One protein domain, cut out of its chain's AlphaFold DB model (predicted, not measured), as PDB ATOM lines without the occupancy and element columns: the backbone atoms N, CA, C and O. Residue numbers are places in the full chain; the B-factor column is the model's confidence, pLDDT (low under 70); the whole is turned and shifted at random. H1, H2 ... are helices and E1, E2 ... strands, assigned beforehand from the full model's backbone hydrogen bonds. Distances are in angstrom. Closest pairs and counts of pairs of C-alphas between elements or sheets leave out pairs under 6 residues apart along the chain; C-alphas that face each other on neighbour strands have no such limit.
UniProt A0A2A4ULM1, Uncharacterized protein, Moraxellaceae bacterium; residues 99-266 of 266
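AT A GLANCE: This is residues 99 to 266 of the 266 residues of an uncharacterized protein of Moraxellaceae bacterium (UniProt A0A2A4ULM1). Two strongly twisted sheets lie face to face as a sandwich, their best planes 30 degrees apart and the parts that face each other 9.4 A centre to centre. E1 comes near E10 on one side of the sandwich and E8 near E5 on another, while the short helix H1 only grazes the second sheet. The 168 printed residues, mostly strand by class, include ten named strands and one named helix, in the order E1 E2 E3 E4 H1 E5 E6 E7 E8 E9 E10. One sheet runs E1 E3 E6 E7 E8, all antiparallel; the other runs E2 E10 E9 E4 E5 and is mixed. The whole is compact and rounded, with a radius of gyration of the C-alphas of 15.5 A and spans of 41 by 38 by 28 A.

HOW THE PARTS SIT: E1, residues 107 to 114, is an edge strand, antiparallel to E3, residues 134 to 143, with N 112 and O 138 2.8 A apart. E2, residues 123 to 126, is parallel to E10, residues 253 to 265, with N 264 and O 124 2.8 A apart. Between the sheets, the closest C-alphas of E1 and E10 are those of Glu 107 and Asn 257, 5.5 A apart. E4, residues 149 to 156, is antiparallel to E5, residues 172 to 175, with N 174 and O 151 2.8 A apart. H1, residues 160 to 163, only grazes their sheet; its closest C-alpha pair with E10 is Ala 160 and Leu 255, 6.6 A. It is too short for an O i to N i+4 pair, and its one O i to N i+3 pair is within hydrogen-bond range. E6, residues 181 to 192, is antiparallel to E3, with N 139 and O 185 2.8 A apart. E6, E7, residues 196 to 206, and E8, residues 214 to 224, form a meander, each strand the antiparallel neighbour of the one before; N 186 and O 203 are 2.8 A apart, as are N 204 and O 215. The closest C-alphas of E5 and E8 are those of Met 172 and Phe 223, 6.9 A apart. E9, residues 238 to 246, is antiparallel to E4, with N 152 and O 243 2.8 A apart, and forms a hairpin with E10, with N 263 and O 238 2.8 A apart.

IN THESE COORDINATES: E1 begins at C-alpha 107 (18.866, 16.684, 14.394). E6 measures 34.1 A from first to last C-alpha, E7 30.1 A and E8 29.3 A. E10 measures 28.2 A, bends by 82 degrees at residue 257 and ends at C-alpha 265 (27.932, -7.934, 22.784).

THE WHOLE: The C-alphas farthest apart, of Ser 212 and Gln 232, are 47.7 A apart. The printed part has no cut; the link E8 to E9, residues 225 to 237, is long. The mean pLDDT of the printed part is 81.0, with values under 70 at residues 117, 128 to 132, 207 to 218, 230 to 235 and 249 to 251.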
ATOM      1  N   VAL A  99      20.907  10.167   9.979       90.75
ATOM      2  CA  VAL A  99      19.833  10.190   8.995       90.75
ATOM      3  C   VAL A  99      18.749  11.124   9.517       90.75
ATOM      4  O   VAL A  99      18.064  10.791  10.481       90.75
ATOM      5  N   ASN A 100      18.583  12.269   8.852       88.31
ATOM      6  CA  ASN A 100      17.582  13.274   9.207       88.31
ATOM      7  C   ASN A 100      16.547  13.411   8.087       88.31
ATOM      8  O   ASN A 100      16.842  13.882   6.986       88.31
ATOM      9  N   SER A 101      15.337  12.936   8.355       82.81
ATOM     10  CA  SER A 101      14.201  12.926   7.427       82.81
ATOM     11  C   SER A 101      13.081  13.892   7.821       82.81
ATOM     12  O   SER A 101      12.182  14.122   7.006       82.81
ATOM     13  N   ALA A 102      13.164  14.510   9.004       78.88
ATOM     14  CA  ALA A 102      12.242  15.534   9.483       78.88
ATOM     15  C   ALA A 102      12.993  16.812   9.890       78.88
ATOM     16  O   ALA A 102      14.037  16.749  10.527       78.88
ATOM     17  N   SER A 103      12.443  17.978   9.539       75.31
ATOM     18  CA  SER A 103      13.065  19.292   9.788       75.31
ATOM     19  C   SER A 103      12.582  20.004  11.053       75.31
ATOM     20  O   SER A 103      13.041  21.106  11.343       75.31
ATOM     21  N   ASP A 104      11.588  19.441  11.736       79.81
ATOM     22  CA  ASP A 104      10.800  20.176  12.735       79.81
ATOM     23  C   ASP A 104      11.234  19.879  14.181       79.81
ATOM     24  O   ASP A 104      10.684  20.466  15.110       79.81
ATOM     25  N   ILE A 105      12.225  19.000  14.363       86.69
ATOM     26  CA  ILE A 105      12.764  18.565  15.660       86.69
ATOM     27  C   ILE A 105      14.297  18.613  15.616       86.69
ATOM     28  O   ILE A 105      14.877  18.761  14.538       86.69
ATOM     29  N   SER A 106      14.962  18.462  16.761       90.62
ATOM     30  CA  SER A 106      16.429  18.387  16.835       90.62
ATOM     31  C   SER A 106      17.012  17.296  15.918       90.62
ATOM     32  O   SER A 106      16.392  16.257  15.667       90.62
ATOM     33  N   GLU A 107      18.218  17.529  15.405       93.38
ATOM     34  CA  GLU A 107      18.866  16.684  14.394       93.38
ATOM     35  C   GLU A 107      20.106  15.991  14.956       93.38
ATOM     36  O   GLU A 107      20.870  16.580  15.722       93.38
ATOM     37  N   VAL A 108      20.344  14.748  14.533       92.62
ATOM     38  CA  VAL A 108      21.605  14.044  14.804       92.62
ATOM     39  C   VAL A 108      22.484  14.183  13.568       92.62
ATOM     40  O   VAL A 108      22.128  13.704  12.496       92.62
ATOM     41  N   HIS A 109      23.631  14.842  13.683       93.00
ATOM     42  CA  HIS A 109      24.582  14.985  12.581       93.00
ATOM     43  C   HIS A 109      25.478  13.765  12.453       93.00
ATOM     44  O   HIS A 109      25.634  13.228  11.359       93.00
ATOM     45  N   SER A 110      26.040  13.314  13.569       92.50
ATOM     46  CA  SER A 110      26.907  12.146  13.605       92.50
ATOM     47  C   SER A 110      26.804  11.442  14.951       92.50
ATOM     48  O   SER A 110      26.395  12.018  15.964       92.50
ATOM     49  N   MET A 111      27.169  10.167  14.958       93.31
ATOM     50  CA  MET A 111      27.326   9.374  16.167       93.31
ATOM     51  C   MET A 111      28.658   8.644  16.102       93.31
ATOM     52  O   MET A 111      29.010   8.054  15.081       93.31
ATOM     53  N   LYS A 112      29.391   8.662  17.210       90.62
ATOM     54  CA  LYS A 112      30.630   7.916  17.397       90.62
ATOM     55  C   LYS A 112      30.488   7.018  18.613       90.62
ATOM     56  O   LYS A 112      30.025   7.451  19.663       90.62
ATOM     57  N   VAL A 113      30.909   5.770  18.484       88.75
ATOM     58  CA  VAL A 113      31.044   4.853  19.620       88.75
ATOM     59  C   VAL A 113      32.484   4.398  19.672       88.75
ATOM     60  O   VAL A 113      33.025   3.996  18.647       88.75
ATOM     61  N   ILE A 114      33.088   4.449  20.854       85.00
ATOM     62  CA  ILE A 114      34.413   3.891  21.121       85.00
ATOM     63  C   ILE A 114      34.209   2.669  22.008       85.00
ATOM     64  O   ILE A 114      33.742   2.806  23.137       85.00
ATOM     65  N   GLY A 115      34.498   1.483  21.468       75.44
ATOM     66  CA  GLY A 115      34.294   0.204  22.150       75.44
ATOM     67  C   GLY A 115      35.326  -0.095  23.236       75.44
ATOM     68  O   GLY A 115      36.345   0.580  23.347       75.44
ATOM     69  N   SER A 116      35.089  -1.174  23.986       72.44
ATOM     70  CA  SER A 116      35.993  -1.643  25.053       72.44
ATOM     71  C   SER A 116      37.188  -2.453  24.548       72.44
ATOM     72  O   SER A 116      38.158  -2.630  25.279       72.44
ATOM     73  N   SER A 117      37.142  -2.985  23.322       67.94
ATOM     74  CA  SER A 117      38.159  -3.936  22.844       67.94
ATOM     75  C   SER A 117      38.684  -3.642  21.439       67.94
ATOM     76  O   SER A 117      39.891  -3.465  21.303       67.94
ATOM     77  N   GLU A 118      37.825  -3.533  20.420       73.62
ATOM     78  CA  GLU A 118      38.201  -3.153  19.044       73.62
ATOM     79  C   GLU A 118      36.968  -2.937  18.146       73.62
ATOM     80  O   GLU A 118      35.838  -3.274  18.519       73.62
ATOM     81  N   VAL A 119      37.186  -2.399  16.941       74.25
ATOM     82  CA  VAL A 119      36.234  -2.496  15.825       74.25
ATOM     83  C   VAL A 119      36.582  -3.741  15.009       74.25
ATOM     84  O   VAL A 119      37.701  -3.871  14.521       74.25
ATOM     85  N   SER A 120      35.626  -4.651  14.824       77.81
ATOM     86  CA  SER A 120      35.796  -5.854  13.996       77.81
ATOM     87  C   SER A 120      34.558  -6.094  13.147       77.81
ATOM     88  O   SER A 120      33.439  -5.982  13.644       77.81
ATOM     89  N   ASP A 121      34.759  -6.458  11.877       81.56
ATOM     90  CA  ASP A 121      33.694  -6.652  10.881       81.56
ATOM     91  C   ASP A 121      32.720  -5.461  10.802       81.56
ATOM     92  O   ASP A 121      31.503  -5.646  10.752       81.56
ATOM     93  N   ASP A 122      33.266  -4.238  10.836       81.25
ATOM     94  CA  ASP A 122      32.526  -2.968  10.878       81.25
ATOM     95  C   ASP A 122      31.563  -2.846  12.074       81.25
ATOM     96  O   ASP A 122      30.585  -2.101  12.021       81.25
ATOM     97  N   LYS A 123      31.826  -3.577  13.167       86.00
ATOM     98  CA  LYS A 123      31.049  -3.542  14.412       86.00
ATOM     99  C   LYS A 123      31.920  -3.184  15.592       86.00
ATOM    100  O   LYS A 123      33.036  -3.685  15.737       86.00
ATOM    101  N   ILE A 124      31.350  -2.403  16.496       86.75
ATOM    102  CA  ILE A 124      31.968  -2.153  17.791       86.75
ATOM    103  C   ILE A 124      31.833  -3.396  18.666       86.75
ATOM    104  O   ILE A 124      30.734  -3.925  18.843       86.75
ATOM    105  N   GLN A 125      32.949  -3.844  19.235       85.06
ATOM    106  CA  GLN A 125      32.980  -4.946  20.188       85.06
ATOM    107  C   GLN A 125      32.821  -4.415  21.619       85.06
ATOM    108  O   GLN A 125      33.675  -3.678  22.121       85.06
ATOM    109  N   LEU A 126      31.738  -4.820  22.284       83.19
ATOM    110  CA  LEU A 126      31.459  -4.522  23.688       83.19
ATOM    111  C   LEU A 126      31.621  -5.801  24.514       83.19
ATOM    112  O   LEU A 126      30.837  -6.737  24.362       83.19
ATOM    113  N   HIS A 127      32.639  -5.842  25.377       77.62
ATOM    114  CA  HIS A 127      32.963  -7.008  26.200       77.62
ATOM    115  C   HIS A 127      33.233  -6.648  27.657       77.62
ATOM    116  O   HIS A 127      33.863  -5.643  27.945       77.62
ATOM    117  N   THR A 128      32.859  -7.536  28.580       68.38
ATOM    118  CA  THR A 128      33.134  -7.372  30.028       68.38
ATOM    119  C   THR A 128      34.540  -7.813  30.462       68.38
ATOM    120  O   THR A 128      34.987  -7.466  31.553       68.38
ATOM    121  N   ASN A 129      35.235  -8.603  29.636       58.53
ATOM    122  CA  ASN A 129      36.492  -9.277  30.001       58.53
ATOM    123  C   ASN A 129      37.770  -8.529  29.579       58.53
ATOM    124  O   ASN A 129      38.871  -9.015  29.841       58.53
ATOM    125  N   ILE A 130      37.633  -7.380  28.917       56.25
ATOM    126  CA  ILE A 130      38.732  -6.524  28.464       56.25
ATOM    127  C   ILE A 130      38.405  -5.125  28.998       56.25
ATOM    128  O   ILE A 130      37.322  -4.627  28.720       56.25
ATOM    129  N   ASP A 131      39.280  -4.570  29.840       55.53
ATOM    130  CA  ASP A 131      39.229  -3.191  30.353       55.53
ATOM    131  C   ASP A 131      37.832  -2.697  30.797       55.53
ATOM    132  O   ASP A 131      37.144  -1.972  30.087       55.53
ATOM    133  N   SER A 132      37.417  -3.159  31.990       65.56
ATOM    134  CA  SER A 132      36.190  -2.808  32.748       65.56
ATOM    135  C   SER A 132      34.834  -2.894  32.025       65.56
ATOM    136  O   SER A 132      33.799  -2.715  32.671       65.56
ATOM    137  N   GLY A 133      34.804  -3.236  30.735       75.62
ATOM    138  CA  GLY A 133      33.616  -3.126  29.891       75.62
ATOM    139  C   GLY A 133      33.209  -1.687  29.599       75.62
ATOM    140  O   GLY A 133      32.089  -1.461  29.146       75.62
ATOM    141  N   GLU A 134      34.086  -0.719  29.861       84.12
ATOM    142  CA  GLU A 134      33.823   0.699  29.631       84.12
ATOM    143  C   GLU A 134      33.847   1.037  28.141       84.12
ATOM    144  O   GLU A 134      34.667   0.541  27.370       84.12
ATOM    145  N   PHE A 135      32.919   1.889  27.730       86.12
ATOM    146  CA  PHE A 135      32.819   2.386  26.369       86.12
ATOM    147  C   PHE A 135      32.171   3.770  26.379       86.12
ATOM    148  O   PHE A 135      31.472   4.142  27.327       86.12
ATOM    149  N   SER A 136      32.394   4.544  25.321       87.62
ATOM    150  CA  SER A 136      31.781   5.863  25.176       87.62
ATOM    151  C   SER A 136      30.895   5.930  23.944       87.62
ATOM    152  O   SER A 136      31.158   5.294  22.921       87.62
ATOM    153  N   ILE A 137      29.823   6.707  24.058       89.94
ATOM    154  CA  ILE A 137      28.922   7.036  22.956       89.94
ATOM    155  C   ILE A 137      28.879   8.554  22.874       89.94
ATOM    156  O   ILE A 137      28.546   9.197  23.865       89.94
ATOM    157  N   SER A 138      29.179   9.135  21.723       89.75
ATOM    158  CA  SER A 138      29.037  10.568  21.503       89.75
ATOM    159  C   SER A 138      28.169  10.873  20.293       89.75
ATOM    160  O   SER A 138      28.224  10.170  19.286       89.75
ATOM    161  N   PHE A 139      27.396  11.945  20.392       90.94
ATOM    162  CA  PHE A 139      26.555  12.477  19.333       90.94
ATOM    163  C   PHE A 139      26.968  13.903  19.038       90.94
ATOM    164  O   PHE A 139      27.120  14.691  19.966       90.94
ATOM    165  N   GLU A 140      27.065  14.236  17.761       91.94
ATOM    166  CA  GLU A 140      27.026  15.620  17.307       91.94
ATOM    167  C   GLU A 140      25.632  15.901  16.787       91.94
ATOM    168  O   GLU A 140      25.065  15.113  16.025       91.94
ATOM    169  N   THR A 141      25.058  17.005  17.234       92.25
ATOM    170  CA  THR A 141      23.641  17.287  17.046       92.25
ATOM    171  C   THR A 141      23.410  18.769  16.848       92.25
ATOM    172  O   THR A 141      24.235  19.582  17.259       92.25
ATOM    173  N   TYR A 142      22.236  19.099  16.325       92.31
ATOM    174  CA  TYR A 142      21.652  20.423  16.439       92.31
ATOM    175  C   TYR A 142      20.406  20.337  17.324       92.31
ATOM    176  O   TYR A 142      19.432  19.670  16.971       92.31
ATOM    177  N   SER A 143      20.429  21.009  18.475       90.19
ATOM    178  CA  SER A 143      19.323  21.045  19.437       90.19
ATOM    179  C   SER A 143      18.427  22.262  19.218       90.19
ATOM    180  O   SER A 143      18.897  23.401  19.149       90.19
ATOM    181  N   THR A 144      17.113  22.045  19.203       89.25
ATOM    182  CA  THR A 144      16.088  23.102  19.234       89.25
ATOM    183  C   THR A 144      15.746  23.552  20.659       89.25
ATOM    184  O   THR A 144      15.031  24.543  20.830       89.25
ATOM    185  N   SER A 145      16.243  22.850  21.689       84.94
ATOM    186  CA  SER A 145      15.868  23.025  23.102       84.94
ATOM    187  C   SER A 145      14.356  22.906  23.370       84.94
ATOM    188  O   SER A 145      13.850  23.491  24.337       84.94
ATOM    189  N   SER A 146      13.607  22.193  22.525       86.69
ATOM    190  CA  SER A 146      12.177  21.982  22.750       86.69
ATOM    191  C   SER A 146      11.933  21.202  24.047       86.69
ATOM    192  O   SER A 146      12.583  20.195  24.316       86.69
ATOM    193  N   SER A 147      10.973  21.655  24.860       84.69
ATOM    194  CA  SER A 147      10.570  20.947  26.084       84.69
ATOM    195  C   SER A 147       9.796  19.660  25.814       84.69
ATOM    196  O   SER A 147       9.631  18.857  26.729       84.69
ATOM    197  N   ASP A 148       9.298  19.508  24.589       87.62
ATOM    198  CA  ASP A 148       8.530  18.348  24.150       87.62
ATOM    199  C   ASP A 148       9.437  17.313  23.459       87.62
ATOM    200  O   ASP A 148       8.972  16.255  23.055       87.62
ATOM    201  N   GLU A 149      10.740  17.591  23.360       89.50
ATOM    202  CA  GLU A 149      11.722  16.685  22.774       89.50
ATOM    203  C   GLU A 149      12.573  15.987  23.843       89.50
ATOM    204  O   GLU A 149      12.888  16.533  24.906       89.50
ATOM    205  N   SER A 150      12.998  14.764  23.535       90.44
ATOM    206  CA  SER A 150      13.991  14.034  24.319       90.44
ATOM    207  C   SER A 150      15.021  13.352  23.425       90.44
ATOM    208  O   SER A 150      14.700  12.879  22.335       90.44
ATOM    209  N   LEU A 151      16.265  13.269  23.906       91.00
ATOM    210  CA  LEU A 151      17.281  12.413  23.299       91.00
ATOM    211  C   LEU A 151      17.088  11.005  23.854       91.00
ATOM    212  O   LEU A 151      17.068  10.801  25.071       91.00
ATOM    213  N   ARG A 152      16.937  10.024  22.972       92.94
ATOM    214  CA  ARG A 152      16.741   8.628  23.358       92.94
ATOM    215  C   ARG A 152      17.831   7.745  22.791       92.94
ATOM    216  O   ARG A 152      18.198   7.861  21.625       92.94
ATOM    217  N   LEU A 153      18.302   6.842  23.640       93.50
ATOM    218  CA  LEU A 153      19.275   5.816  23.308       93.50
ATOM    219  C   LEU A 153      18.617   4.440  23.410       93.50
ATOM    220  O   LEU A 153      18.019   4.092  24.435       93.50
ATOM    221  N   TYR A 154      18.755   3.657  22.351       92.44
ATOM    222  CA  TYR A 154      18.199   2.321  22.218       92.44
ATOM    223  C   TYR A 154      19.311   1.297  22.020       92.44
ATOM    224  O   TYR A 154      20.292   1.561  21.324       92.44
ATOM    225  N   PHE A 155      19.107   0.113  22.594       91.06
ATOM    226  CA  PHE A 155      19.894  -1.086  22.319       91.06
ATOM    227  C   PHE A 155      18.940  -2.119  21.735       91.06
ATOM    228  O   PHE A 155      18.055  -2.620  22.439       91.06
ATOM    229  N   ASP A 156      19.089  -2.381  20.442       88.94
ATOM    230  CA  ASP A 156      18.104  -3.119  19.658       88.94
ATOM    231  C   ASP A 156      18.741  -4.253  18.845       88.94
ATOM    232  O   ASP A 156      19.923  -4.196  18.506       88.94
ATOM    233  N   ASP A 157      17.984  -5.311  18.562       87.12
ATOM    234  CA  ASP A 157      18.419  -6.426  17.716       87.12
ATOM    235  C   ASP A 157      18.147  -6.166  16.226       87.12
ATOM    236  O   ASP A 157      18.750  -6.796  15.353       87.12
ATOM    237  N   GLU A 158      17.301  -5.181  15.929       87.31
ATOM    238  CA  GLU A 158      16.916  -4.749  14.593       87.31
ATOM    239  C   GLU A 158      17.322  -3.286  14.338       87.31
ATOM    240  O   GLU A 158      17.246  -2.436  15.226       87.31
ATOM    241  N   SER A 159      17.724  -2.972  13.102       89.00
ATOM    242  CA  SER A 159      18.086  -1.604  12.712       89.00
ATOM    243  C   SER A 159      16.875  -0.667  12.662       89.00
ATOM    244  O   SER A 159      15.742  -1.085  12.400       89.00
ATOM    245  N   ALA A 160      17.106   0.633  12.838       87.81
ATOM    246  CA  ALA A 160      16.072   1.661  12.759       87.81
ATOM    247  C   ALA A 160      15.376   1.679  11.386       87.81
ATOM    248  O   ALA A 160      14.152   1.810  11.307       87.81
ATOM    249  N   VAL A 161      16.132   1.461  10.301       86.00
ATOM    250  CA  VAL A 161      15.603   1.409   8.924       86.00
ATOM    251  C   VAL A 161      14.517   0.341   8.772       86.00
ATOM    252  O   VAL A 161      13.517   0.561   8.085       86.00
ATOM    253  N   SER A 162      14.696  -0.827   9.395       85.38
ATOM    254  CA  SER A 162      13.748  -1.943   9.282       85.38
ATOM    255  C   SER A 162      12.459  -1.723  10.080       85.38
ATOM    256  O   SER A 162      11.420  -2.273   9.714       85.38
ATOM    257  N   LYS A 163      12.480  -0.836  11.081       81.69
ATOM    258  CA  LYS A 163      11.332  -0.560  11.955       81.69
ATOM    259  C   LYS A 163      10.264   0.339  11.329       81.69
ATOM    260  O   LYS A 163       9.140   0.385  11.833       81.69
ATOM    261  N   GLY A 164      10.578   1.056  10.247       73.94
ATOM    262  CA  GLY A 164       9.607   1.867   9.499       73.94
ATOM    263  C   GLY A 164       8.847   2.892  10.356       73.94
ATOM    264  O   GLY A 164       7.631   3.006  10.221       73.94
ATOM    265  N   GLY A 165       9.547   3.575  11.271       72.06
ATOM    266  CA  GLY A 165       8.966   4.543  12.216       72.06
ATOM    267  C   GLY A 165       8.392   3.922  13.497       72.06
ATOM    268  O   GLY A 165       7.883   4.633  14.361       72.06
ATOM    269  N   THR A 166       8.465   2.597  13.652       80.62
ATOM    270  CA  THR A 166       8.068   1.928  14.897       80.62
ATOM    271  C   THR A 166       9.152   2.106  15.954       80.62
ATOM    272  O   THR A 166      10.292   1.682  15.783       80.62
ATOM    273  N   ILE A 167       8.781   2.709  17.075       81.12
ATOM    274  CA  ILE A 167       9.692   2.987  18.183       81.12
ATOM    275  C   ILE A 167       9.973   1.687  18.952       81.12
ATOM    276  O   ILE A 167       9.020   0.965  19.270       81.12
ATOM    277  N   PRO A 168      11.234   1.385  19.311       83.69
ATOM    278  CA  PRO A 168      11.516   0.292  20.228       83.69
ATOM    279  C   PRO A 168      10.831   0.490  21.585       83.69
ATOM    280  O   PRO A 168      10.655   1.611  22.066       83.69
ATOM    281  N   LEU A 169      10.467  -0.621  22.229       79.50
ATOM    282  CA  LEU A 169       9.687  -0.608  23.473       79.50
ATOM    283  C   LEU A 169      10.443  -0.010  24.665       79.50
ATOM    284  O   LEU A 169       9.820   0.560  25.560       79.50
ATOM    285  N   PHE A 170      11.765  -0.154  24.692       84.38
ATOM    286  CA  PHE A 170      12.604   0.255  25.811       84.38
ATOM    287  C   PHE A 170      13.702   1.190  25.320       84.38
ATOM    288  O   PHE A 170      14.320   0.936  24.292       84.38
ATOM    289  N   SER A 171      13.963   2.255  26.074       89.38
ATOM    290  CA  SER A 171      15.045   3.211  25.816       89.38
ATOM    291  C   SER A 171      15.582   3.772  27.119       89.38
ATOM    292  O   SER A 171      14.904   3.742  28.149       89.38
ATOM    293  N   MET A 172      16.791   4.317  27.052       90.31
ATOM    294  CA  MET A 172      17.224   5.340  27.992       90.31
ATOM    295  C   MET A 172      16.832   6.706  27.432       90.31
ATOM    296  O   MET A 172      17.164   7.027  26.292       90.31
ATOM    297  N   THR A 173      16.105   7.485  28.230       89.50
ATOM    298  CA  THR A 173      15.595   8.804  27.845       89.50
ATOM    299  C   THR A 173      16.343   9.882  28.609       89.50
ATOM    300  O   THR A 173      16.424   9.835  29.837       89.50
ATOM    301  N   PHE A 174      16.839  10.874  27.880       85.12
ATOM    302  CA  PHE A 174      17.601  11.989  28.416       85.12
ATOM    303  C   PHE A 174      16.875  13.301  28.104       85.12
ATOM    304  O   PHE A 174      16.544  13.556  26.940       85.12
ATOM    305  N   PRO A 175      16.595  14.138  29.119       78.12
ATOM    306  CA  PRO A 175      16.020  15.453  28.879       78.12
ATOM    307  C   PRO A 175      17.033  16.340  28.154       78.12
ATOM    308  O   PRO A 175      18.239  16.252  28.405       78.12
ATOM    309  N   LEU A 176      16.543  17.225  27.290       81.00
ATOM    310  CA  LEU A 176      17.409  18.192  26.630       81.00
ATOM    311  C   LEU A 176      17.781  19.313  27.611       81.00
ATOM    312  O   LEU A 176      16.909  19.825  28.324       81.00
ATOM    313  N   PRO A 177      19.062  19.713  27.680       80.81
ATOM    314  CA  PRO A 177      19.426  20.933  28.380       80.81
ATOM    315  C   PRO A 177      18.774  22.138  27.684       80.81
ATOM    316  O   PRO A 177      18.453  22.063  26.497       80.81
ATOM    317  N   PRO A 178      18.595  23.271  28.387       82.06
ATOM    318  CA  PRO A 178      17.986  24.475  27.828       82.06
ATOM    319  C   PRO A 178      18.965  25.238  26.907       82.06
ATOM    320  O   PRO A 178      19.229  26.422  27.120       82.06
ATOM    321  N   LEU A 179      19.562  24.537  25.941       82.75
ATOM    322  CA  LEU A 179      20.591  25.012  25.018       82.75
ATOM    323  C   LEU A 179      20.145  24.752  23.573       82.75
ATOM    324  O   LEU A 179      19.717  23.646  23.234       82.75
ATOM    325  N   VAL A 180      20.250  25.786  22.737       87.56
ATOM    326  CA  VAL A 180      19.886  25.766  21.312       87.56
ATOM    327  C   VAL A 180      21.151  25.906  20.478       87.56
ATOM    328  O   VAL A 180      21.955  26.793  20.764       87.56
ATOM    329  N   GLY A 181      21.274  25.112  19.419       89.38
ATOM    330  CA  GLY A 181      22.399  25.152  18.487       89.38
ATOM    331  C   GLY A 181      23.148  23.828  18.419       89.38
ATOM    332  O   GLY A 181      22.618  22.789  18.816       89.38
ATOM    333  N   ASP A 182      24.373  23.883  17.906       89.56
ATOM    334  CA  ASP A 182      25.222  22.709  17.739       89.56
ATOM    335  C   ASP A 182      25.759  22.233  19.091       89.56
ATOM    336  O   ASP A 182      26.547  22.912  19.756       89.56
ATOM    337  N   LEU A 183      25.300  21.053  19.505       87.50
ATOM    338  CA  LEU A 183      25.649  20.430  20.773       87.50
ATOM    339  C   LEU A 183      26.289  19.069  20.541       87.50
ATOM    340  O   LEU A 183      25.853  18.279  19.697       87.50
ATOM    341  N   SER A 184      27.270  18.767  21.378       86.69
ATOM    342  CA  SER A 184      27.854  17.447  21.515       86.69
ATOM    343  C   SER A 184      27.405  16.814  22.825       86.69
ATOM    344  O   SER A 184      27.566  17.400  23.896       86.69
ATOM    345  N   TYR A 185      26.824  15.619  22.738       86.50
ATOM    346  CA  TYR A 185      26.431  14.803  23.886       86.50
ATOM    347  C   TYR A 185      27.391  13.627  23.983       86.50
ATOM    348  O   TYR A 185      27.475  12.846  23.043       86.50
ATOM    349  N   ALA A 186      28.077  13.457  25.109       86.50
ATOM    350  CA  ALA A 186      28.990  12.347  25.345       86.50
ATOM    351  C   ALA A 186      28.573  11.551  26.586       86.50
ATOM    352  O   ALA A 186      28.504  12.080  27.695       86.50
ATOM    353  N   PHE A 187      28.311  10.264  26.389       86.06
ATOM    354  CA  PHE A 187      27.919   9.309  27.412       86.06
ATOM    355  C   PHE A 187      29.103   8.419  27.787       86.06
ATOM    356  O   PHE A 187      29.736   7.815  26.918       86.06
ATOM    357  N   GLY A 188      29.361   8.310  29.089       85.06
ATOM    358  CA  GLY A 188      30.210   7.273  29.667       85.06
ATOM    359  C   GLY A 188      29.351   6.080  30.067       85.06
ATOM    360  O   GLY A 188      28.432   6.228  30.880       85.06
ATOM    361  N   CYS A 189      29.624   4.916  29.484       88.56
ATOM    362  CA  CYS A 189      28.850   3.704  29.708       88.56
ATOM    363  C   CYS A 189      29.752   2.508  30.030       88.56
ATOM    364  O   CYS A 189      30.941   2.482  29.728       88.56
ATOM    365  N   SER A 190      29.164   1.493  30.650       87.62
ATOM    366  CA  SER A 190      29.807   0.224  30.957       87.62
ATOM    367  C   SER A 190      28.881  -0.930  30.594       87.62
ATOM    368  O   SER A 190      27.690  -0.930  30.917       87.62
ATOM    369  N   TYR A 191      29.427  -1.912  29.882       87.00
ATOM    370  CA  TYR A 191      28.770  -3.183  29.637       87.00
ATOM    371  C   TYR A 191      29.028  -4.109  30.825       87.00
ATOM    372  O   TYR A 191      30.172  -4.406  31.168       87.00
ATOM    373  N   LEU A 192      27.954  -4.546  31.477       85.25
ATOM    374  CA  LEU A 192      27.992  -5.322  32.708       85.25
ATOM    375  C   LEU A 192      27.789  -6.812  32.433       85.25
ATOM    376  O   LEU A 192      27.014  -7.221  31.566       85.25
ATOM    377  N   SER A 193      28.404  -7.650  33.270       79.56
ATOM    378  CA  SER A 193      28.321  -9.115  33.167       79.56
ATOM    379  C   SER A 193      26.904  -9.683  33.338       79.56
ATOM    380  O   SER A 193      26.682 -10.861  33.078       79.56
ATOM    381  N   SER A 194      25.945  -8.879  33.805       80.56
ATOM    382  CA  SER A 194      24.524  -9.231  33.917       80.56
ATOM    383  C   SER A 194      23.732  -9.060  32.614       80.56
ATOM    384  O   SER A 194      22.520  -9.265  32.626       80.56
ATOM    385  N   MET A 195      24.404  -8.763  31.491       81.94
ATOM    386  CA  MET A 195      23.785  -8.353  30.221       81.94
ATOM    387  C   MET A 195      23.021  -7.034  30.345       81.94
ATOM    388  O   MET A 195      21.942  -6.861  29.776       81.94
ATOM    389  N   ASP A 196      23.612  -6.099  31.076       87.50
ATOM    390  CA  ASP A 196      23.077  -4.760  31.245       87.50
ATOM    391  C   ASP A 196      24.097  -3.742  30.736       87.50
ATOM    392  O   ASP A 196      25.304  -3.973  30.778       87.50
ATOM    393  N   VAL A 197      23.609  -2.604  30.265       89.50
ATOM    394  CA  VAL A 197      24.424  -1.427  29.977       89.50
ATOM    395  C   VAL A 197      24.085  -0.379  31.019       89.50
ATOM    396  O   VAL A 197      22.923   0.006  31.149       89.50
ATOM    397  N   ASN A 198      25.083   0.087  31.759       90.19
ATOM    398  CA  ASN A 198      24.933   1.200  32.688       90.19
ATOM    399  C   ASN A 198      25.647   2.424  32.121       90.19
ATOM    400  O   ASN A 198      26.848   2.363  31.873       90.19
ATOM    401  N   CYS A 199      24.917   3.519  31.925       87.12
ATOM    402  CA  CYS A 199      25.498   4.815  31.594       87.12
ATOM    403  C   CYS A 199      25.392   5.718  32.819       87.12
ATOM    404  O   CYS A 199      24.293   5.946  33.339       87.12
ATOM    405  N   ASN A 200      26.543   6.203  33.281       82.69
ATOM    406  CA  ASN A 200      26.669   6.898  34.561       82.69
ATOM    407  C   ASN A 200      27.171   8.345  34.435       82.69
ATOM    408  O   ASN A 200      27.200   9.102  35.402       82.69
ATOM    409  N   THR A 201      27.566   8.758  33.237       77.38
ATOM    410  CA  THR A 201      28.018  10.122  32.976       77.38
ATOM    411  C   THR A 201      27.436  10.602  31.663       77.38
ATOM    412  O   THR A 201      27.465   9.882  30.666       77.38
ATOM    413  N   LEU A 202      26.926  11.829  31.668       79.50
ATOM    414  CA  LEU A 202      26.572  12.587  30.480       79.50
ATOM    415  C   LEU A 202      27.305  13.928  30.528       79.50
ATOM    416  O   LEU A 202      27.184  14.682  31.493       79.50
ATOM    417  N   VAL A 203      28.042  14.235  29.471       79.94
ATOM    418  CA  VAL A 203      28.637  15.546  29.232       79.94
ATOM    419  C   VAL A 203      27.947  16.165  28.026       79.94
ATOM    420  O   VAL A 203      27.788  15.504  27.005       79.94
ATOM    421  N   VAL A 204      27.540  17.426  28.145       81.31
ATOM    422  CA  VAL A 204      27.023  18.220  27.030       81.31
ATOM    423  C   VAL A 204      27.900  19.449  26.841       81.31
ATOM    424  O   VAL A 204      28.159  20.177  27.806       81.31
ATOM    425  N   THR A 205      28.345  19.675  25.610       81.06
ATOM    426  CA  THR A 205      29.168  20.826  25.217       81.06
ATOM    427  C   THR A 205      28.623  21.483  23.962       81.06
ATOM    428  O   THR A 205      28.135  20.794  23.074       81.06
ATOM    429  N   GLU A 206      28.744  22.801  23.858       80.31
ATOM    430  CA  GLU A 206      28.567  23.497  22.580       80.31
ATOM    431  C   GLU A 206      29.739  23.142  21.650       80.31
ATOM    432  O   GLU A 206      30.898  23.188  22.068       80.31
ATOM    433  N   SER A 207      29.447  22.731  20.415       65.38
ATOM    434  CA  SER A 207      30.456  22.176  19.495       65.38
ATOM    435  C   SER A 207      31.431  23.231  18.947       65.38
ATOM    436  O   SER A 207      32.568  22.897  18.623       65.38
ATOM    437  N   ASP A 208      31.014  24.499  18.886       58.31
ATOM    438  CA  ASP A 208      31.759  25.582  18.222       58.31
ATOM    439  C   ASP A 208      32.493  26.541  19.178       58.31
ATOM    440  O   ASP A 208      33.187  27.453  18.719       58.31
ATOM    441  N   ASP A 209      32.366  26.365  20.497       47.09
ATOM    442  CA  ASP A 209      32.910  27.313  21.473       47.09
ATOM    443  C   ASP A 209      33.713  26.585  22.562       47.09
ATOM    444  O   ASP A 209      33.196  26.097  23.573       47.09
ATOM    445  N   ILE A 210      35.022  26.477  22.318       45.25
ATOM    446  CA  ILE A 210      35.983  25.828  23.212       45.25
ATOM    447  C   ILE A 210      36.027  26.614  24.536       45.25
ATOM    448  O   ILE A 210      36.724  27.619  24.667       45.25
ATOM    449  N   GLY A 211      35.280  26.133  25.535       44.97
ATOM    450  CA  GLY A 211      35.376  26.565  26.933       44.97
ATOM    451  C   GLY A 211      34.209  27.380  27.505       44.97
ATOM    452  O   GLY A 211      34.324  27.812  28.654       44.97
ATOM    453  N   SER A 212      33.102  27.600  26.785       50.31
ATOM    454  CA  SER A 212      32.044  28.516  27.256       50.31
ATOM    455  C   SER A 212      30.869  27.848  27.991       50.31
ATOM    456  O   SER A 212      30.398  28.413  28.981       50.31
ATOM    457  N   SER A 213      30.465  26.629  27.616       57.06
ATOM    458  CA  SER A 213      29.365  25.899  28.272       57.06
ATOM    459  C   SER A 213      29.623  24.388  28.320       57.06
ATOM    460  O   SER A 213      29.365  23.670  27.359       57.06
ATOM    461  N   LEU A 214      30.105  23.891  29.465       63.91
ATOM    462  CA  LEU A 214      30.186  22.458  29.773       63.91
ATOM    463  C   LEU A 214      29.148  22.122  30.849       63.91
ATOM    464  O   LEU A 214      29.232  22.612  31.976       63.91
ATOM    465  N   MET A 215      28.176  21.276  30.509       67.56
ATOM    466  CA  MET A 215      27.255  20.686  31.476       67.56
ATOM    467  C   MET A 215      27.638  19.227  31.693       67.56
ATOM    468  O   MET A 215      27.567  18.419  30.773       67.56
ATOM    469  N   THR A 216      28.013  18.876  32.919       68.31
ATOM    470  CA  THR A 216      28.201  17.477  33.314       68.31
ATOM    471  C   THR A 216      27.057  17.067  34.221       68.31
ATOM    472  O   THR A 216      26.742  17.763  35.190       68.31
ATOM    473  N   LEU A 217      26.435  15.942  33.899       66.44
ATOM    474  CA  LEU A 217      25.379  15.332  34.679       66.44
ATOM    475  C   LEU A 217      25.797  13.907  35.039       66.44
ATOM    476  O   LEU A 217      25.979  13.063  34.161       66.44
ATOM    477  N   ASP A 218      25.901  13.645  36.340       68.81
ATOM    478  CA  ASP A 218      25.952  12.280  36.853       68.81
ATOM    479  C   ASP A 218      24.568  11.665  36.636       68.81
ATOM    480  O   ASP A 218      23.577  12.047  37.271       68.81
ATOM    481  N   ILE A 219      24.493  10.753  35.676       78.12
ATOM    482  CA  ILE A 219      23.308   9.939  35.418       78.12
ATOM    483  C   ILE A 219      23.511   8.581  36.095       78.12
ATOM    484  O   ILE A 219      24.618   8.220  36.467       78.12
ATOM    485  N   ASP A 220      22.444   7.824  36.310       81.62
ATOM    486  CA  ASP A 220      22.563   6.423  36.729       81.62
ATOM    487  C   ASP A 220      21.412   5.651  36.097       81.62
ATOM    488  O   ASP A 220      20.371   5.393  36.709       81.62
ATOM    489  N   LEU A 221      21.559   5.405  34.796       86.69
ATOM    490  CA  LEU A 221      20.568   4.699  34.001       86.69
ATOM    491  C   LEU A 221      21.135   3.354  33.583       86.69
ATOM    492  O   LEU A 221      22.205   3.261  32.987       86.69
ATOM    493  N   THR A 222      20.383   2.305  33.896       89.88
ATOM    494  CA  THR A 222      20.726   0.936  33.527       89.88
ATOM    495  C   THR A 222      19.681   0.401  32.566       89.88
ATOM    496  O   THR A 222      18.490   0.372  32.884       89.88
ATOM    497  N   PHE A 223      20.133  -0.044  31.402       89.06
ATOM    498  CA  PHE A 223      19.325  -0.727  30.408       89.06
ATOM    499  C   PHE A 223      19.631  -2.221  30.437       89.06
ATOM    500  O   PHE A 223      20.777  -2.619  30.237       89.06
ATOM    501  N   SER A 224      18.610  -3.053  30.637       88.94
ATOM    502  CA  SER A 224      18.791  -4.502  30.553       88.94
ATOM    503  C   SER A 224      18.594  -4.990  29.128       88.94
ATOM    504  O   SER A 224      17.496  -4.887  28.580       88.94
ATOM    505  N   LEU A 225      19.637  -5.566  28.531       86.06
ATOM    506  CA  LEU A 225      19.586  -6.070  27.155       86.06
ATOM    507  C   LEU A 225      18.604  -7.240  27.019       86.06
ATOM    508  O   LEU A 225      18.037  -7.451  25.952       86.06
ATOM    509  N   GLN A 226      18.307  -7.953  28.106       83.31
ATOM    510  CA  GLN A 226      17.297  -9.019  28.119       83.31
ATOM    511  C   GLN A 226      15.891  -8.531  27.724       83.31
ATOM    512  O   GLN A 226      15.034  -9.342  27.377       83.31
ATOM    513  N   LEU A 227      15.636  -7.220  27.788       79.81
ATOM    514  CA  LEU A 227      14.372  -6.619  27.362       79.81
ATOM    515  C   LEU A 227      14.199  -6.593  25.839       79.81
ATOM    516  O   LEU A 227      13.061  -6.580  25.370       79.81
ATOM    517  N   THR A 228      15.301  -6.603  25.089       77.88
ATOM    518  CA  THR A 228      15.289  -6.567  23.622       77.88
ATOM    519  C   THR A 228      15.706  -7.911  23.029       77.88
ATOM    520  O   THR A 228      15.018  -8.467  22.178       77.88
ATOM    521  N   PHE A 229      16.797  -8.492  23.526       76.44
ATOM    522  CA  PHE A 229      17.358  -9.723  22.985       76.44
ATOM    523  C   PHE A 229      16.664 -10.932  23.623       76.44
ATOM    524  O   PHE A 229      16.957 -11.330  24.748       76.44
ATOM    525  N   SER A 230      15.700 -11.500  22.897       60.22
ATOM    526  CA  SER A 230      14.782 -12.536  23.399       60.22
ATOM    527  C   SER A 230      15.388 -13.938  23.603       60.22
ATOM    528  O   SER A 230      14.688 -14.842  24.072       60.22
ATOM    529  N   GLU A 231      16.670 -14.153  23.288       54.16
ATOM    530  CA  GLU A 231      17.295 -15.482  23.320       54.16
ATOM    531  C   GLU A 231      18.213 -15.709  24.535       54.16
ATOM    532  O   GLU A 231      18.945 -14.834  24.979       54.16
ATOM    533  N   GLN A 232      18.207 -16.943  25.062       48.19
ATOM    534  CA  GLN A 232      19.057 -17.399  26.180       48.19
ATOM    535  C   GLN A 232      20.551 -17.540  25.817       48.19
ATOM    536  O   GLN A 232      21.339 -18.048  26.619       48.19
ATOM    537  N   SER A 233      20.943 -17.147  24.607       51.16
ATOM    538  CA  SER A 233      22.335 -17.006  24.185       51.16
ATOM    539  C   SER A 233      22.749 -15.543  24.278       51.16
ATOM    540  O   SER A 233      21.960 -14.669  23.934       51.16
ATOM    541  N   LEU A 234      23.990 -15.289  24.706       52.94
ATOM    542  CA  LEU A 234      24.598 -13.956  24.681       52.94
ATOM    543  C   LEU A 234      24.295 -13.272  23.327       52.94
ATOM    544  O   LEU A 234      24.508 -13.912  22.290       52.94
ATOM    545  N   PRO A 235      23.736 -12.048  23.312       54.62
ATOM    546  CA  PRO A 235      23.320 -11.379  22.090       54.62
ATOM    547  C   PRO A 235      24.530 -11.144  21.198       54.62
ATOM    548  O   PRO A 235      25.335 -10.266  21.458       54.62
ATOM    549  N   GLN A 236      24.657 -11.930  20.128       72.75
ATOM    550  CA  GLN A 236      25.879 -11.899  19.325       72.75
ATOM    551  C   GLN A 236      26.062 -10.557  18.609       72.75
ATOM    552  O   GLN A 236      27.192 -10.112  18.414       72.75
ATOM    553  N   THR A 237      24.965  -9.907  18.207       84.81
ATOM    554  CA  THR A 237      24.990  -8.644  17.461       84.81
ATOM    555  C   THR A 237      23.703  -7.846  17.653       84.81
ATOM    556  O   THR A 237      22.637  -8.444  17.772       84.81
ATOM    557  N   GLY A 238      23.790  -6.523  17.581       89.38
ATOM    558  CA  GLY A 238      22.647  -5.610  17.560       89.38
ATOM    559  C   GLY A 238      23.060  -4.221  17.081       89.38
ATOM    560  O   GLY A 238      24.078  -4.076  16.400       89.38
ATOM    561  N   TYR A 239      22.291  -3.208  17.462       91.75
ATOM    562  CA  TYR A 239      22.512  -1.809  17.120       91.75
ATOM    563  C   TYR A 239      22.369  -0.935  18.364       91.75
ATOM    564  O   TYR A 239      21.463  -1.131  19.177       91.75
ATOM    565  N   ILE A 240      23.257   0.047  18.490       93.69
ATOM    566  CA  ILE A 240      23.017   1.213  19.336       93.69
ATOM    567  C   ILE A 240      22.407   2.277  18.435       93.69
ATOM    568  O   ILE A 240      23.016   2.645  17.433       93.69
ATOM    569  N   ILE A 241      21.220   2.761  18.788       94.88
ATOM    570  CA  ILE A 241      20.501   3.776  18.014       94.88
ATOM    571  C   ILE A 241      20.286   4.986  18.916       94.88
ATOM    572  O   ILE A 241      19.684   4.858  19.984       94.88
ATOM    573  N   GLY A 242      20.761   6.153  18.497       94.56
ATOM    574  CA  GLY A 242      20.429   7.423  19.139       94.56
ATOM    575  C   GLY A 242      19.532   8.262  18.245       94.56
ATOM    576  O   GLY A 242      19.749   8.327  17.039       94.56
ATOM    577  N   THR A 243      18.509   8.885  18.818       94.06
ATOM    578  CA  THR A 243      17.524   9.689  18.078       94.06
ATOM    579  C   THR A 243      16.948  10.766  18.977       94.06
ATOM    580  O   THR A 243      16.795  10.557  20.184       94.06
ATOM    581  N   PHE A 244      16.546  11.881  18.381       92.12
ATOM    582  CA  PHE A 244      15.574  12.754  19.026       92.12
ATOM    583  C   PHE A 244      14.168  12.202  18.818       92.12
ATOM    584  O   PHE A 244      13.862  11.605  17.782       92.12
ATOM    585  N   CYS A 245      13.339  12.355  19.840       89.62
ATOM    586  CA  CYS A 245      11.938  11.982  19.836       89.62
ATOM    587  C   CYS A 245      11.109  13.201  20.199       89.62
ATOM    588  O   CYS A 245      11.350  13.791  21.252       89.62
ATOM    589  N   ASP A 246      10.122  13.522  19.371       86.88
ATOM    590  CA  ASP A 246       9.113  14.521  19.699       86.88
ATOM    591  C   ASP A 246       7.915  13.842  20.363       86.88
ATOM    592  O   ASP A 246       7.273  12.938  19.815       86.88
ATOM    593  N   GLU A 247       7.659  14.263  21.595       80.69
ATOM    594  CA  GLU A 247       6.555  13.823  22.437       80.69
ATOM    595  C   GLU A 247       5.341  14.756  22.311       80.69
ATOM    596  O   GLU A 247       4.339  14.571  23.010       80.69
ATOM    597  N   SER A 248       5.395  15.749  21.419       72.56
ATOM    598  CA  SER A 248       4.284  16.648  21.156       72.56
ATOM    599  C   SER A 248       3.136  15.926  20.422       72.56
ATOM    600  O   SER A 248       3.267  15.351  19.343       72.56
ATOM    601  N   GLY A 249       1.946  15.951  21.029       63.28
ATOM    602  CA  GLY A 249       0.718  15.395  20.444       63.28
ATOM    603  C   GLY A 249       0.447  13.910  20.740       63.28
ATOM    604  O   GLY A 249       1.052  13.294  21.607       63.28
ATOM    605  N   ASP A 250      -0.549  13.342  20.046       52.84
ATOM    606  CA  ASP A 250      -1.048  11.974  20.297       52.84
ATOM    607  C   ASP A 250      -0.169  10.870  19.666       52.84
ATOM    608  O   ASP A 250      -0.364   9.688  19.956       52.84
ATOM    609  N   ASN A 251       0.793  11.236  18.809       60.12
ATOM    610  CA  ASN A 251       1.684  10.315  18.105       60.12
ATOM    611  C   ASN A 251       3.139  10.716  18.353       60.12
ATOM    612  O   ASN A 251       3.640  11.620  17.691       60.12
ATOM    613  N   VAL A 252       3.814  10.014  19.265       70.00
ATOM    614  CA  VAL A 252       5.263  10.161  19.454       70.00
ATOM    615  C   VAL A 252       5.954   9.811  18.136       70.00
ATOM    616  O   VAL A 252       5.750   8.712  17.612       70.00
ATOM    617  N   THR A 253       6.749  10.734  17.605       74.56
ATOM    618  CA  THR A 253       7.583  10.501  16.419       74.56
ATOM    619  C   THR A 253       9.032  10.375  16.863       74.56
ATOM    620  O   THR A 253       9.590  11.260  17.505       74.56
ATOM    621  N   CYS A 254       9.622   9.221  16.572       82.69
ATOM    622  CA  CYS A 254      11.029   8.921  16.813       82.69
ATOM    623  C   CYS A 254      11.590   8.249  15.564       82.69
ATOM    624  O   CYS A 254      10.833   7.653  14.798       82.69
ATOM    625  N   LEU A 255      12.917   8.244  15.426       87.00
ATOM    626  CA  LEU A 255      13.633   7.632  14.302       87.00
ATOM    627  C   LEU A 255      13.456   8.349  12.958       87.00
ATOM    628  O   LEU A 255      13.859   7.813  11.930       87.00
ATOM    629  N   ASP A 256      12.911   9.565  12.955       85.44
ATOM    630  CA  ASP A 256      12.992  10.442  11.784       85.44
ATOM    631  C   ASP A 256      14.355  11.156  11.720       85.44
ATOM    632  O   ASP A 256      14.831  11.428  10.618       85.44
ATOM    633  N   ASN A 257      14.997  11.381  12.877       89.12
ATOM    634  CA  ASN A 257      16.321  11.991  13.047       89.12
ATOM    635  C   ASN A 257      17.181  11.117  13.975       89.12
ATOM    636  O   ASN A 257      17.158  11.281  15.199       89.12
ATOM    637  N   TYR A 258      17.894  10.146  13.401       93.50
ATOM    638  CA  TYR A 258      18.632   9.124  14.151       93.50
ATOM    639  C   TYR A 258      20.027   8.868  13.595       93.50
ATOM    640  O   TYR A 258      20.312   9.134  12.435       93.50
ATOM    641  N   ALA A 259      20.875   8.255  14.405       94.56
ATOM    642  CA  ALA A 259      22.089   7.588  13.967       94.56
ATOM    643  C   ALA A 259      22.128   6.180  14.568       94.56
ATOM    644  O   ALA A 259      21.608   5.956  15.666       94.56
ATOM    645  N   GLU A 260      22.719   5.227  13.851       94.56
ATOM    646  CA  GLU A 260      22.820   3.845  14.314       94.56
ATOM    647  C   GLU A 260      24.205   3.250  14.077       94.56
ATOM    648  O   GLU A 260      24.772   3.360  12.991       94.56
ATOM    649  N   ILE A 261      24.738   2.583  15.099       93.56
ATOM    650  CA  ILE A 261      26.014   1.874  15.038       93.56
ATOM    651  C   ILE A 261      25.778   0.390  15.309       93.56
ATOM    652  O   ILE A 261      25.189   0.045  16.339       93.56
ATOM    653  N   PRO A 262      26.244  -0.505  14.424       91.44
ATOM    654  CA  PRO A 262      26.171  -1.931  14.673       91.44
ATOM    655  C   PRO A 262      27.198  -2.333  15.739       91.44
ATOM    656  O   PRO A 262      28.357  -1.907  15.735       91.44
ATOM    657  N   VAL A 263      26.771  -3.190  16.658       89.56
ATOM    658  CA  VAL A 263      27.568  -3.632  17.804       89.56
ATOM    659  C   VAL A 263      27.512  -5.143  17.975       89.56
ATOM    660  O   VAL A 263      26.582  -5.812  17.518       89.56
ATOM    661  N   SER A 264      28.519  -5.692  18.642       86.88
ATOM    662  CA  SER A 264      28.568  -7.077  19.101       86.88
ATOM    663  C   SER A 264      28.754  -7.085  20.614       86.88
ATOM    664  O   SER A 264      29.648  -6.410  21.123       86.88
ATOM    665  N   PHE A 265      27.888  -7.812  21.326       78.81
ATOM    666  CA  PHE A 265      27.932  -7.934  22.784       78.81
ATOM    667  C   PHE A 265      28.465  -9.314  23.151       78.81
ATOM    668  O   PHE A 265      27.928 -10.325  22.697       78.81
ATOM    669  N   ASN A 266      29.507  -9.373  23.971       70.06
ATOM    670  CA  ASN A 266      30.180 -10.637  24.260       70.06
ATOM    671  C   ASN A 266      30.744 -10.730  25.690       70.06
ATOM    672  O   ASN A 266      31.115  -9.703  26.307       70.06
TER     673      ASN A 266